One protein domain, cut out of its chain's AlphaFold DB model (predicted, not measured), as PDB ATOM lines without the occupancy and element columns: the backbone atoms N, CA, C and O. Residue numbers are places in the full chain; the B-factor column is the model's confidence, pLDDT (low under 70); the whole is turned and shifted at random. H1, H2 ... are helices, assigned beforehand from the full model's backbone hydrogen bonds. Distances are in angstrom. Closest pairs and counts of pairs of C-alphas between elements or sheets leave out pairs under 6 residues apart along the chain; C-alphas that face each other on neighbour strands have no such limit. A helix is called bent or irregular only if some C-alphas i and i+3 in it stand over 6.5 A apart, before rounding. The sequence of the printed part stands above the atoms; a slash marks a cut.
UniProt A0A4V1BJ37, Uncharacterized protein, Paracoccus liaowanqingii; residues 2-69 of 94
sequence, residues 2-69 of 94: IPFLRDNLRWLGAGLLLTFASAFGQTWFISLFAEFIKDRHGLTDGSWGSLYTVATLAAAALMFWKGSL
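Overview. This is residues 2 to 69 of the 94 residues of an uncharacterized protein of Paracoccus liaowanqingii (UniProt A0A4V1BJ37). What shape do these atoms make? They make an open V of helices: one long arm is H2 and H3 end to end, and the other arm is H4, which folds back from the far end of H3. The short H1 is turned across the free end of H2. What is printed, and how is it spread? The 68 residues, with four named helices in the order H1, H2, H3, H4 and no named strand, are all helix by class. The whole is extended, with a radius of gyration of the C-alphas of 17.6 A, and elongated, with spans of 54 by 29 by 18 A.

Along the chain. Where does the first helix begin, and what follows it? H1 is residues 2 to 7, 8.7 A from first to last C-alpha, and begins at C-alpha 2 at (-8.836, -48.169, 54.213). H2 is residues 9 to 23 and is 21.0 A long. Which helices come next? H3, residues 26 to 41, is 19.5 A long and ends at C-alpha 41 at (-7.117, -12.188, 17.711). H4, residues 45 to 66, is the longest helix by residues, spans 31.0 A and ends at C-alpha 66 at (-30.038, -30.909, 29.554). Is any helix irregular? H3 is irregular, with C-alphas 32 and 35 at 7.3 A, and it has a kink of 55 degrees near residue 35.

Arrangement. How does H1 stand to H2? They are close but not clearly touching: their closest C-alphas, those of Leu 5 and Leu 12, are 7.8 A apart. Their lines are about perpendicular at 88 degrees. Where do the two arms meet? H2 and H3 meet only through their link. H3 and H4 form a helical hairpin and only just touch, with 3 pairs of C-alphas within 8 A, through residues 34 to 38 of H3 and 45 to 48 of H4 alone; the closest are the C-alphas of Lys 38 and Trp 48, 6.9 A apart. They run opposite ways at a steep tilt of 41 degrees. Which helices stay apart? H1 is apart from H3 and H4, and H2 is apart from H4. How do the helix backbones hold? Each O i to N i+4 pair is within hydrogen-bond range in H1 and H4, against 10 of 11 in H2 and 10 of 12 in H3.

Size, cuts and confidence. How far does it reach? The two C-alphas farthest apart, those of Pro 3 and Gly 42, are 54.6 A apart. Which stretches stand free? Among them are residues 14 to 29, of which 14 to 23 belong to H2 and 26 to 29 to H3, and residues 60 to 66 of H4. Is there a cut, a long link or a stretch of low confidence? The printed part has no cut, and the links from H1 to H2, H2 to H3 and H3 to H4 are tight. The mean pLDDT of the printed part is 91.0, and no printed residue is under 70.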
ATOM      1  N   ILE A   2      -9.840 -47.367  54.950       87.94
ATOM      2  CA  ILE A   2      -8.836 -48.169  54.213       87.94
ATOM      3  C   ILE A   2      -9.404 -49.469  53.596       87.94
ATOM      4  O   ILE A   2      -9.086 -49.731  52.438       87.94
ATOM      5  N   PRO A   3     -10.268 -50.250  54.281       90.94
ATOM      6  CA  PRO A   3     -10.889 -51.432  53.670       90.94
ATOM      7  C   PRO A   3     -11.752 -51.060  52.459       90.94
ATOM      8  O   PRO A   3     -11.519 -51.554  51.369       90.94
ATOM      9  N   PHE A   4     -12.620 -50.053  52.609       91.56
ATOM     10  CA  PHE A   4     -13.450 -49.521  51.523       91.56
ATOM     11  C   PHE A   4     -12.641 -49.107  50.282       91.56
ATOM     12  O   PHE A   4     -13.034 -49.423  49.161       91.56
ATOM     13  N   LEU A   5     -11.507 -48.421  50.473       91.38
ATOM     14  CA  LEU A   5     -10.625 -48.022  49.372       91.38
ATOM     15  C   LEU A   5      -9.996 -49.230  48.671       91.38
ATOM     16  O   LEU A   5      -9.881 -49.214  47.450       91.38
ATOM     17  N   ARG A   6      -9.605 -50.271  49.417       91.38
ATOM     18  CA  ARG A   6      -9.059 -51.510  48.841       91.38
ATOM     19  C   ARG A   6     -10.125 -52.294  48.084       91.38
ATOM     20  O   ARG A   6      -9.881 -52.686  46.947       91.38
ATOM     21  N   ASP A   7     -11.305 -52.445  48.671       95.06
ATOM     22  CA  ASP A   7     -12.405 -53.225  48.100       95.06
ATOM     23  C   ASP A   7     -12.961 -52.583  46.817       95.06
ATOM     24  O   ASP A   7     -13.398 -53.279  45.902       95.06
ATOM     25  N   ASN A   8     -12.887 -51.250  46.706       95.06
ATOM     26  CA  ASN A   8     -13.397 -50.493  45.556       95.06
ATOM     27  C   ASN A   8     -12.295 -49.933  44.644       95.06
ATOM     28  O   ASN A   8     -12.595 -49.164  43.728       95.06
ATOM     29  N   LEU A   9     -11.031 -50.323  44.845       94.00
ATOM     30  CA  LEU A   9      -9.878 -49.723  44.164       94.00
ATOM     31  C   LEU A   9      -9.994 -49.775  42.636       94.00
ATOM     32  O   LEU A   9      -9.606 -48.832  41.954       94.00
ATOM     33  N   ARG A  10     -10.577 -50.850  42.092       94.19
ATOM     34  CA  ARG A  10     -10.794 -51.008  40.646       94.19
ATOM     35  C   ARG A  10     -11.756 -49.958  40.083       94.19
ATOM     36  O   ARG A  10     -11.494 -49.405  39.021       94.19
ATOM     37  N   TRP A  11     -12.844 -49.668  40.795       92.56
ATOM     38  CA  TRP A  11     -13.846 -48.683  40.374       92.56
ATOM     39  C   TRP A  11     -13.365 -47.252  40.600       92.56
ATOM     40  O   TRP A  11     -13.490 -46.418  39.706       92.56
ATOM     41  N   LEU A  12     -12.746 -46.984  41.753       93.06
ATOM     42  CA  LEU A  12     -12.121 -45.691  42.034       93.06
ATOM     43  C   LEU A  12     -10.996 -45.381  41.047       93.06
ATOM     44  O   LEU A  12     -10.932 -44.269  40.538       93.06
ATOM     45  N   GLY A  13     -10.142 -46.358  40.740       94.69
ATOM     46  CA  GLY A  13      -9.070 -46.212  39.759       94.69
ATOM     47  C   GLY A  13      -9.608 -45.916  38.362       94.69
ATOM     48  O   GLY A  13      -9.121 -45.001  37.710       94.69
ATOM     49  N   ALA A  14     -10.659 -46.616  37.926       93.06
ATOM     50  CA  ALA A  14     -11.313 -46.326  36.651       93.06
ATOM     51  C   ALA A  14     -11.901 -44.904  36.614       93.06
ATOM     52  O   ALA A  14     -11.651 -44.164  35.665       93.06
ATOM     53  N   GLY A  15     -12.627 -44.491  37.658       91.06
ATOM     54  CA  GLY A  15     -13.181 -43.135  37.756       91.06
ATOM     55  C   GLY A  15     -12.102 -42.050  37.791       91.06
ATOM     56  O   GLY A  15     -12.234 -41.024  37.121       91.06
ATOM     57  N   LEU A  16     -11.003 -42.297  38.509       92.94
ATOM     58  CA  LEU A  16      -9.836 -41.417  38.555       92.94
ATOM     59  C   LEU A  16      -9.216 -41.268  37.166       92.94
ATOM     60  O   LEU A  16      -9.007 -40.148  36.717       92.94
ATOM     61  N   LEU A  17      -8.949 -42.383  36.480       92.25
ATOM     62  CA  LEU A  17      -8.346 -42.375  35.148       92.25
ATOM     63  C   LEU A  17      -9.245 -41.678  34.128       92.25
ATOM     64  O   LEU A  17      -8.742 -40.889  33.338       92.25
ATOM     65  N   LEU A  18     -10.559 -41.911  34.168       88.50
ATOM     66  CA  LEU A  18     -11.518 -41.232  33.293       88.50
ATOM     67  C   LEU A  18     -11.553 -39.718  33.549       88.50
ATOM     68  O   LEU A  18     -11.503 -38.932  32.605       88.50
ATOM     69  N   THR A  19     -11.582 -39.302  34.816       88.25
ATOM     70  CA  THR A  19     -11.571 -37.876  35.191       88.25
ATOM     71  C   THR A  19     -10.250 -37.210  34.808       88.25
ATOM     72  O   THR A  19     -10.243 -36.110  34.261       88.25
ATOM     73  N   PHE A  20      -9.127 -37.892  35.040       88.06
ATOM     74  CA  PHE A  20      -7.798 -37.416  34.666       88.06
ATOM     75  C   PHE A  20      -7.640 -37.307  33.145       88.06
ATOM     76  O   PHE A  20      -7.199 -36.277  32.646       88.06
ATOM     77  N   ALA A  21      -8.059 -38.330  32.396       86.94
ATOM     78  CA  ALA A  21      -8.015 -38.328  30.936       86.94
ATOM     79  C   ALA A  21      -8.887 -37.216  30.333       86.94
ATOM     80  O   ALA A  21      -8.508 -36.625  29.326       86.94
ATOM     81  N   SER A  22     -10.013 -36.875  30.971       85.06
ATOM     82  CA  SER A  22     -10.871 -35.757  30.553       85.06
ATOM     83  C   SER A  22     -10.140 -34.402  30.570       85.06
ATOM     84  O   SER A  22     -10.387 -33.553  29.710       85.06
ATOM     85  N   ALA A  23      -9.182 -34.206  31.486       81.19
ATOM     86  CA  ALA A  23      -8.446 -32.946  31.617       81.19
ATOM     87  C   ALA A  23      -7.588 -32.604  30.382       81.19
ATOM     88  O   ALA A  23      -7.431 -31.422  30.066       81.19
ATOM     89  N   PHE A  24      -7.101 -33.621  29.655       78.00
ATOM     90  CA  PHE A  24      -6.335 -33.443  28.414       78.00
ATOM     91  C   PHE A  24      -7.134 -32.754  27.302       78.00
ATOM     92  O   PHE A  24      -6.531 -32.167  26.409       78.00
ATOM     93  N   GLY A  25      -8.467 -32.838  27.333       76.31
ATOM     94  CA  GLY A  25      -9.337 -32.249  26.321       76.31
ATOM     95  C   GLY A  25      -9.455 -30.735  26.475       76.31
ATOM     96  O   GLY A  25      -8.586 -29.978  26.059       76.31
ATOM     97  N   GLN A  26     -10.563 -30.274  27.059       81.44
ATOM     98  CA  GLN A  26     -10.918 -28.855  27.072       81.44
ATOM     99  C   GLN A  26     -10.003 -28.014  27.978       81.44
ATOM    100  O   GLN A  26      -9.520 -26.962  27.564       81.44
ATOM    101  N   THR A  27      -9.778 -28.438  29.223       84.62
ATOM    102  CA  THR A  27      -9.146 -27.578  30.239       84.62
ATOM    103  C   THR A  27      -7.690 -27.276  29.906       84.62
ATOM    104  O   THR A  27      -7.275 -26.117  29.947       84.62
ATOM    105  N   TRP A  28      -6.908 -28.296  29.545       88.00
ATOM    106  CA  TRP A  28      -5.506 -28.092  29.180       88.00
ATOM    107  C   TRP A  28      -5.360 -27.398  27.835       88.00
ATOM    108  O   TRP A  28      -4.512 -26.520  27.718       88.00
ATOM    109  N   PHE A  29      -6.214 -27.712  26.856       87.19
ATOM    110  CA  PHE A  29      -6.204 -27.018  25.570       87.19
ATOM    111  C   PHE A  29      -6.435 -25.512  25.738       87.19
ATOM    112  O   PHE A  29      -5.633 -24.716  25.259       87.19
ATOM    113  N   ILE A  30      -7.474 -25.108  26.481       87.56
ATOM    114  CA  ILE A  30      -7.756 -23.685  26.721       87.56
ATOM    115  C   ILE A  30      -6.570 -23.009  27.417       87.56
ATOM    116  O   ILE A  30      -6.209 -21.907  27.029       87.56
ATOM    117  N   SER A  31      -5.947 -23.661  28.402       88.38
ATOM    118  CA  SER A  31      -4.805 -23.092  29.132       88.38
ATOM    119  C   SER A  31      -3.555 -22.937  28.255       88.38
ATOM    120  O   SER A  31      -2.959 -21.864  28.214       88.38
ATOM    121  N   LEU A  32      -3.179 -23.987  27.516       91.12
ATOM    122  CA  LEU A  32      -1.953 -24.015  26.712       91.12
ATOM    123  C   LEU A  32      -2.040 -23.131  25.462       91.12
ATOM    124  O   LEU A  32      -1.043 -22.532  25.071       91.12
ATOM    125  N   PHE A  33      -3.217 -23.037  24.837       90.56
ATOM    126  CA  PHE A  33      -3.410 -22.257  23.610       90.56
ATOM    127  C   PHE A  33      -3.962 -20.845  23.858       90.56
ATOM    128  O   PHE A  33      -4.059 -20.072  22.907       90.56
ATOM    129  N   ALA A  34      -4.289 -20.475  25.104       90.62
ATOM    130  CA  ALA A  34      -4.833 -19.154  25.434       90.62
ATOM    131  C   ALA A  34      -3.967 -18.014  24.894       90.62
ATOM    132  O   ALA A  34      -4.481 -17.095  24.266       90.62
ATOM    133  N   GLU A  35      -2.656 -18.057  25.129       91.69
ATOM    134  CA  GLU A  35      -1.746 -16.985  24.715       91.69
ATOM    135  C   GLU A  35      -1.683 -16.840  23.192       91.69
ATOM    136  O   GLU A  35      -1.840 -15.738  22.674       91.69
ATOM    137  N   PHE A  36      -1.589 -17.963  22.478       93.31
ATOM    138  CA  PHE A  36      -1.607 -17.983  21.018       93.31
ATOM    139  C   PHE A  36      -2.914 -17.422  20.438       93.31
ATOM    140  O   PHE A  36      -2.889 -16.615  19.511       93.31
ATOM    141  N   ILE A  37      -4.068 -17.826  20.982       90.19
ATOM    142  CA  ILE A  37      -5.379 -17.347  20.517       90.19
ATOM    143  C   ILE A  37      -5.534 -15.853  20.820       90.19
ATOM    144  O   ILE A  37      -6.012 -15.103  19.967       90.19
ATOM    145  N   LYS A  38      -5.105 -15.405  22.007       93.25
ATOM    146  CA  LYS A  38      -5.130 -13.986  22.372       93.25
ATOM    147  C   LYS A  38      -4.312 -13.147  21.399       93.25
ATOM    148  O   LYS A  38      -4.844 -12.172  20.883       93.25
ATOM    149  N   ASP A  39      -3.079 -13.551  21.103       93.88
ATOM    150  CA  ASP A  39      -2.202 -12.832  20.174       93.88
ATOM    151  C   ASP A  39      -2.786 -12.801  18.751       93.88
ATOM    152  O   ASP A  39      -2.938 -11.738  18.148       93.88
ATOM    153  N   ARG A  40      -3.259 -13.955  18.253       93.81
ATOM    154  CA  ARG A  40      -3.868 -14.089  16.919       93.81
ATOM    155  C   ARG A  40      -5.078 -13.175  16.713       93.81
ATOM    156  O   ARG A  40      -5.289 -12.700  15.597       93.81
ATOM    157  N   HIS A  41      -5.877 -12.968  17.757       89.50
ATOM    158  CA  HIS A  41      -7.117 -12.188  17.711       89.50
ATOM    159  C   HIS A  41      -7.007 -10.805  18.377       89.50
ATOM    160  O   HIS A  41      -8.010 -10.095  18.453       89.50
ATOM    161  N   GLY A  42      -5.821 -10.406  18.852       91.44
ATOM    162  CA  GLY A  42      -5.605  -9.134  19.551       91.44
ATOM    163  C   GLY A  42      -6.398  -8.996  20.857       91.44
ATOM    164  O   GLY A  42      -6.797  -7.890  21.223       91.44
ATOM    165  N   LEU A  43      -6.684 -10.107  21.542       92.25
ATOM    166  CA  LEU A  43      -7.463 -10.116  22.780       92.25
ATOM    167  C   LEU A  43      -6.589  -9.734  23.976       92.25
ATOM    168  O   LEU A  43      -5.487 -10.248  24.167       92.25
ATOM    169  N   THR A  44      -7.132  -8.883  24.840       93.88
ATOM    170  CA  THR A  44      -6.555  -8.594  26.157       93.88
ATOM    171  C   THR A  44      -6.859  -9.725  27.141       93.88
ATOM    172  O   THR A  44      -7.817 -10.480  26.962       93.88
ATOM    173  N   ASP A  45      -6.120  -9.807  28.250       90.62
ATOM    174  CA  ASP A  45      -6.407 -10.793  29.305       90.62
ATOM    175  C   ASP A  45      -7.837 -10.670  29.856       90.62
ATOM    176  O   ASP A  45      -8.497 -11.676  30.116       90.62
ATOM    177  N   GLY A  46      -8.352  -9.439  29.970       93.06
ATOM    178  CA  GLY A  46      -9.716  -9.180  30.433       93.06
ATOM    179  C   GLY A  46     -10.794  -9.647  29.451       93.06
ATOM    180  O   GLY A  46     -11.812 -10.190  29.876       93.06
ATOM    181  N   SER A  47     -10.572  -9.478  28.143       93.12
ATOM    182  CA  SER A  47     -11.522  -9.927  27.113       93.12
ATOM    183  C   SER A  47     -11.480 -11.443  26.899       93.12
ATOM    184  O   SER A  47     -12.523 -12.066  26.711       93.12
ATOM    185  N   TRP A  48     -10.309 -12.067  27.034       93.38
ATOM    186  CA  TRP A  48     -10.197 -13.525  27.102       93.38
ATOM    187  C   TRP A  48     -10.920 -14.099  28.327       93.38
ATOM    188  O   TRP A  48     -11.711 -15.037  28.208       93.38
ATOM    189  N   GLY A  49     -10.699 -13.506  29.505       92.44
ATOM    190  CA  GLY A  49     -11.347 -13.927  30.746       92.44
ATOM    191  C   GLY A  49     -12.870 -13.776  30.712       92.44
ATOM    192  O   GLY A  49     -13.587 -14.668  31.176       92.44
ATOM    193  N   SER A  50     -13.389 -12.692  30.127       94.38
ATOM    194  CA  SER A  50     -14.836 -12.503  29.975       94.38
ATOM    195  C   SER A  50     -15.443 -13.504  28.991       94.38
ATOM    196  O   SER A  50     -16.468 -14.108  29.311       94.38
ATOM    197  N   LEU A  51     -14.785 -13.763  27.855       93.31
ATOM    198  CA  LEU A  51     -15.215 -14.776  26.886       93.31
ATOM    199  C   LEU A  51     -15.270 -16.166  27.527       93.31
ATOM    200  O   LEU A  51     -16.283 -16.861  27.425       93.31
ATOM    201  N   TYR A  52     -14.215 -16.546  28.248       91.56
ATOM    202  CA  TYR A  52     -14.160 -17.809  28.980       91.56
ATOM    203  C   TYR A  52     -15.267 -17.914  30.039       91.56
ATOM    204  O   TYR A  52     -15.901 -18.963  30.179       91.56
ATOM    205  N   THR A  53     -15.553 -16.822  30.751       94.75
ATOM    206  CA  THR A  53     -16.628 -16.769  31.754       94.75
ATOM    207  C   THR A  53     -18.000 -16.970  31.117       94.75
ATOM    208  O   THR A  53     -18.772 -17.804  31.587       94.75
ATOM    209  N   VAL A  54     -18.301 -16.259  30.026       96.75
ATOM    210  CA  VAL A  54     -19.576 -16.398  29.305       96.75
ATOM    211  C   VAL A  54     -19.741 -17.821  28.775       96.75
ATOM    212  O   VAL A  54     -20.797 -18.423  28.975       96.75
ATOM    213  N   ALA A  55     -18.695 -18.393  28.174       92.88
ATOM    214  CA  ALA A  55     -18.711 -19.774  27.695       92.88
ATOM    215  C   ALA A  55     -18.960 -20.778  28.836       92.88
ATOM    216  O   ALA A  55     -19.785 -21.683  28.702       92.88
ATOM    217  N   THR A  56     -18.305 -20.588  29.985       92.50
ATOM    218  CA  THR A  56     -18.467 -21.452  31.167       92.50
ATOM    219  C   THR A  56     -19.877 -21.356  31.753       92.50
ATOM    220  O   THR A  56     -20.483 -22.378  32.073       92.50
ATOM    221  N   LEU A  57     -20.440 -20.149  31.852       96.56
ATOM    222  CA  LEU A  57     -21.812 -19.946  32.331       96.56
ATOM    223  C   LEU A  57     -22.844 -20.548  31.375       96.56
ATOM    224  O   LEU A  57     -23.799 -21.175  31.828       96.56
ATOM    225  N   ALA A  58     -22.638 -20.414  30.063       95.06
ATOM    226  CA  ALA A  58     -23.494 -21.044  29.064       95.06
ATOM    227  C   ALA A  58     -23.464 -22.577  29.183       95.06
ATOM    228  O   ALA A  58     -24.518 -23.215  29.157       95.06
ATOM    229  N   ALA A  59     -22.283 -23.169  29.390       91.75
ATOM    230  CA  ALA A  59     -22.145 -24.603  29.636       91.75
ATOM    231  C   ALA A  59     -22.854 -25.038  30.930       91.75
ATOM    232  O   ALA A  59     -23.574 -26.035  30.925       91.75
ATOM    233  N   ALA A  60     -22.719 -24.270  32.016       93.88
ATOM    234  CA  ALA A  60     -23.412 -24.541  33.276       93.88
ATOM    235  C   ALA A  60     -24.943 -24.468  33.125       93.88
ATOM    236  O   ALA A  60     -25.654 -25.355  33.597       93.88
ATOM    237  N   ALA A  61     -25.456 -23.461  32.414       95.81
ATOM    238  CA  ALA A  61     -26.882 -23.334  32.117       95.81
ATOM    239  C   ALA A  61     -27.394 -24.512  31.272       95.81
ATOM    240  O   ALA A  61     -28.449 -25.082  31.562       95.81
ATOM    241  N   LEU A  62     -26.624 -24.927  30.260       93.56
ATOM    242  CA  LEU A  62     -26.950 -26.093  29.443       93.56
ATOM    243  C   LEU A  62     -26.956 -27.378  30.279       93.56
ATOM    244  O   LEU A  62     -27.861 -28.197  30.125       93.56
ATOM    245  N   MET A  63     -25.997 -27.540  31.191       91.88
ATOM    246  CA  MET A  63     -25.933 -28.682  32.102       91.88
ATOM    247  C   MET A  63     -27.132 -28.710  33.056       91.88
ATOM    248  O   MET A  63     -27.690 -29.778  33.287       91.88
ATOM    249  N   PHE A  64     -27.600 -27.558  33.542       93.06
ATOM    250  CA  PHE A  64     -28.805 -27.491  34.374       93.06
ATOM    251  C   PHE A  64     -30.062 -27.942  33.613       93.06
ATOM    252  O   PHE A  64     -30.908 -28.641  34.162       93.06
ATOM    253  N   TRP A  65     -30.181 -27.574  32.335       91.06
ATOM    254  CA  TRP A  65     -31.368 -27.897  31.541       91.06
ATOM    255  C   TRP A  65     -31.345 -29.306  30.937       91.06
ATOM    256  O   TRP A  65     -32.356 -30.008  30.923       91.06
ATOM    257  N   LYS A  66     -30.200 -29.709  30.387       90.81
ATOM    258  CA  LYS A  66     -30.038 -30.909  29.554       90.81
ATOM    259  C   LYS A  66     -29.079 -31.935  30.155       90.81
ATOM    260  O   LYS A  66     -28.893 -32.987  29.553       90.81
ATOM    261  N   GLY A  67     -28.507 -31.682  31.333       87.56
ATOM    262  CA  GLY A  67     -27.572 -32.597  31.996       87.56
ATOM    263  C   GLY A  67     -28.180 -33.958  32.328       87.56
ATOM    264  O   GLY A  67     -27.493 -34.965  32.198       87.56
ATOM    265  N   SER A  68     -29.485 -34.019  32.618       91.56
ATOM    266  CA  SER A  68     -30.202 -35.281  32.877       91.56
ATOM    267  C   SER A  68     -30.244 -36.234  31.675       91.56
ATOM    268  O   SER A  68     -30.563 -37.418  31.818       91.56
ATOM    269  N   LEU A  69     -29.898 -35.755  30.472       90.81
ATOM    270  CA  LEU A  69     -29.710 -36.629  29.317       90.81
ATOM    271  C   LEU A  69     -28.581 -37.630  29.552       90.81
ATOM    272  O   LEU A  69     -28.707 -38.759  29.092       90.81
TER     273      LEU A  69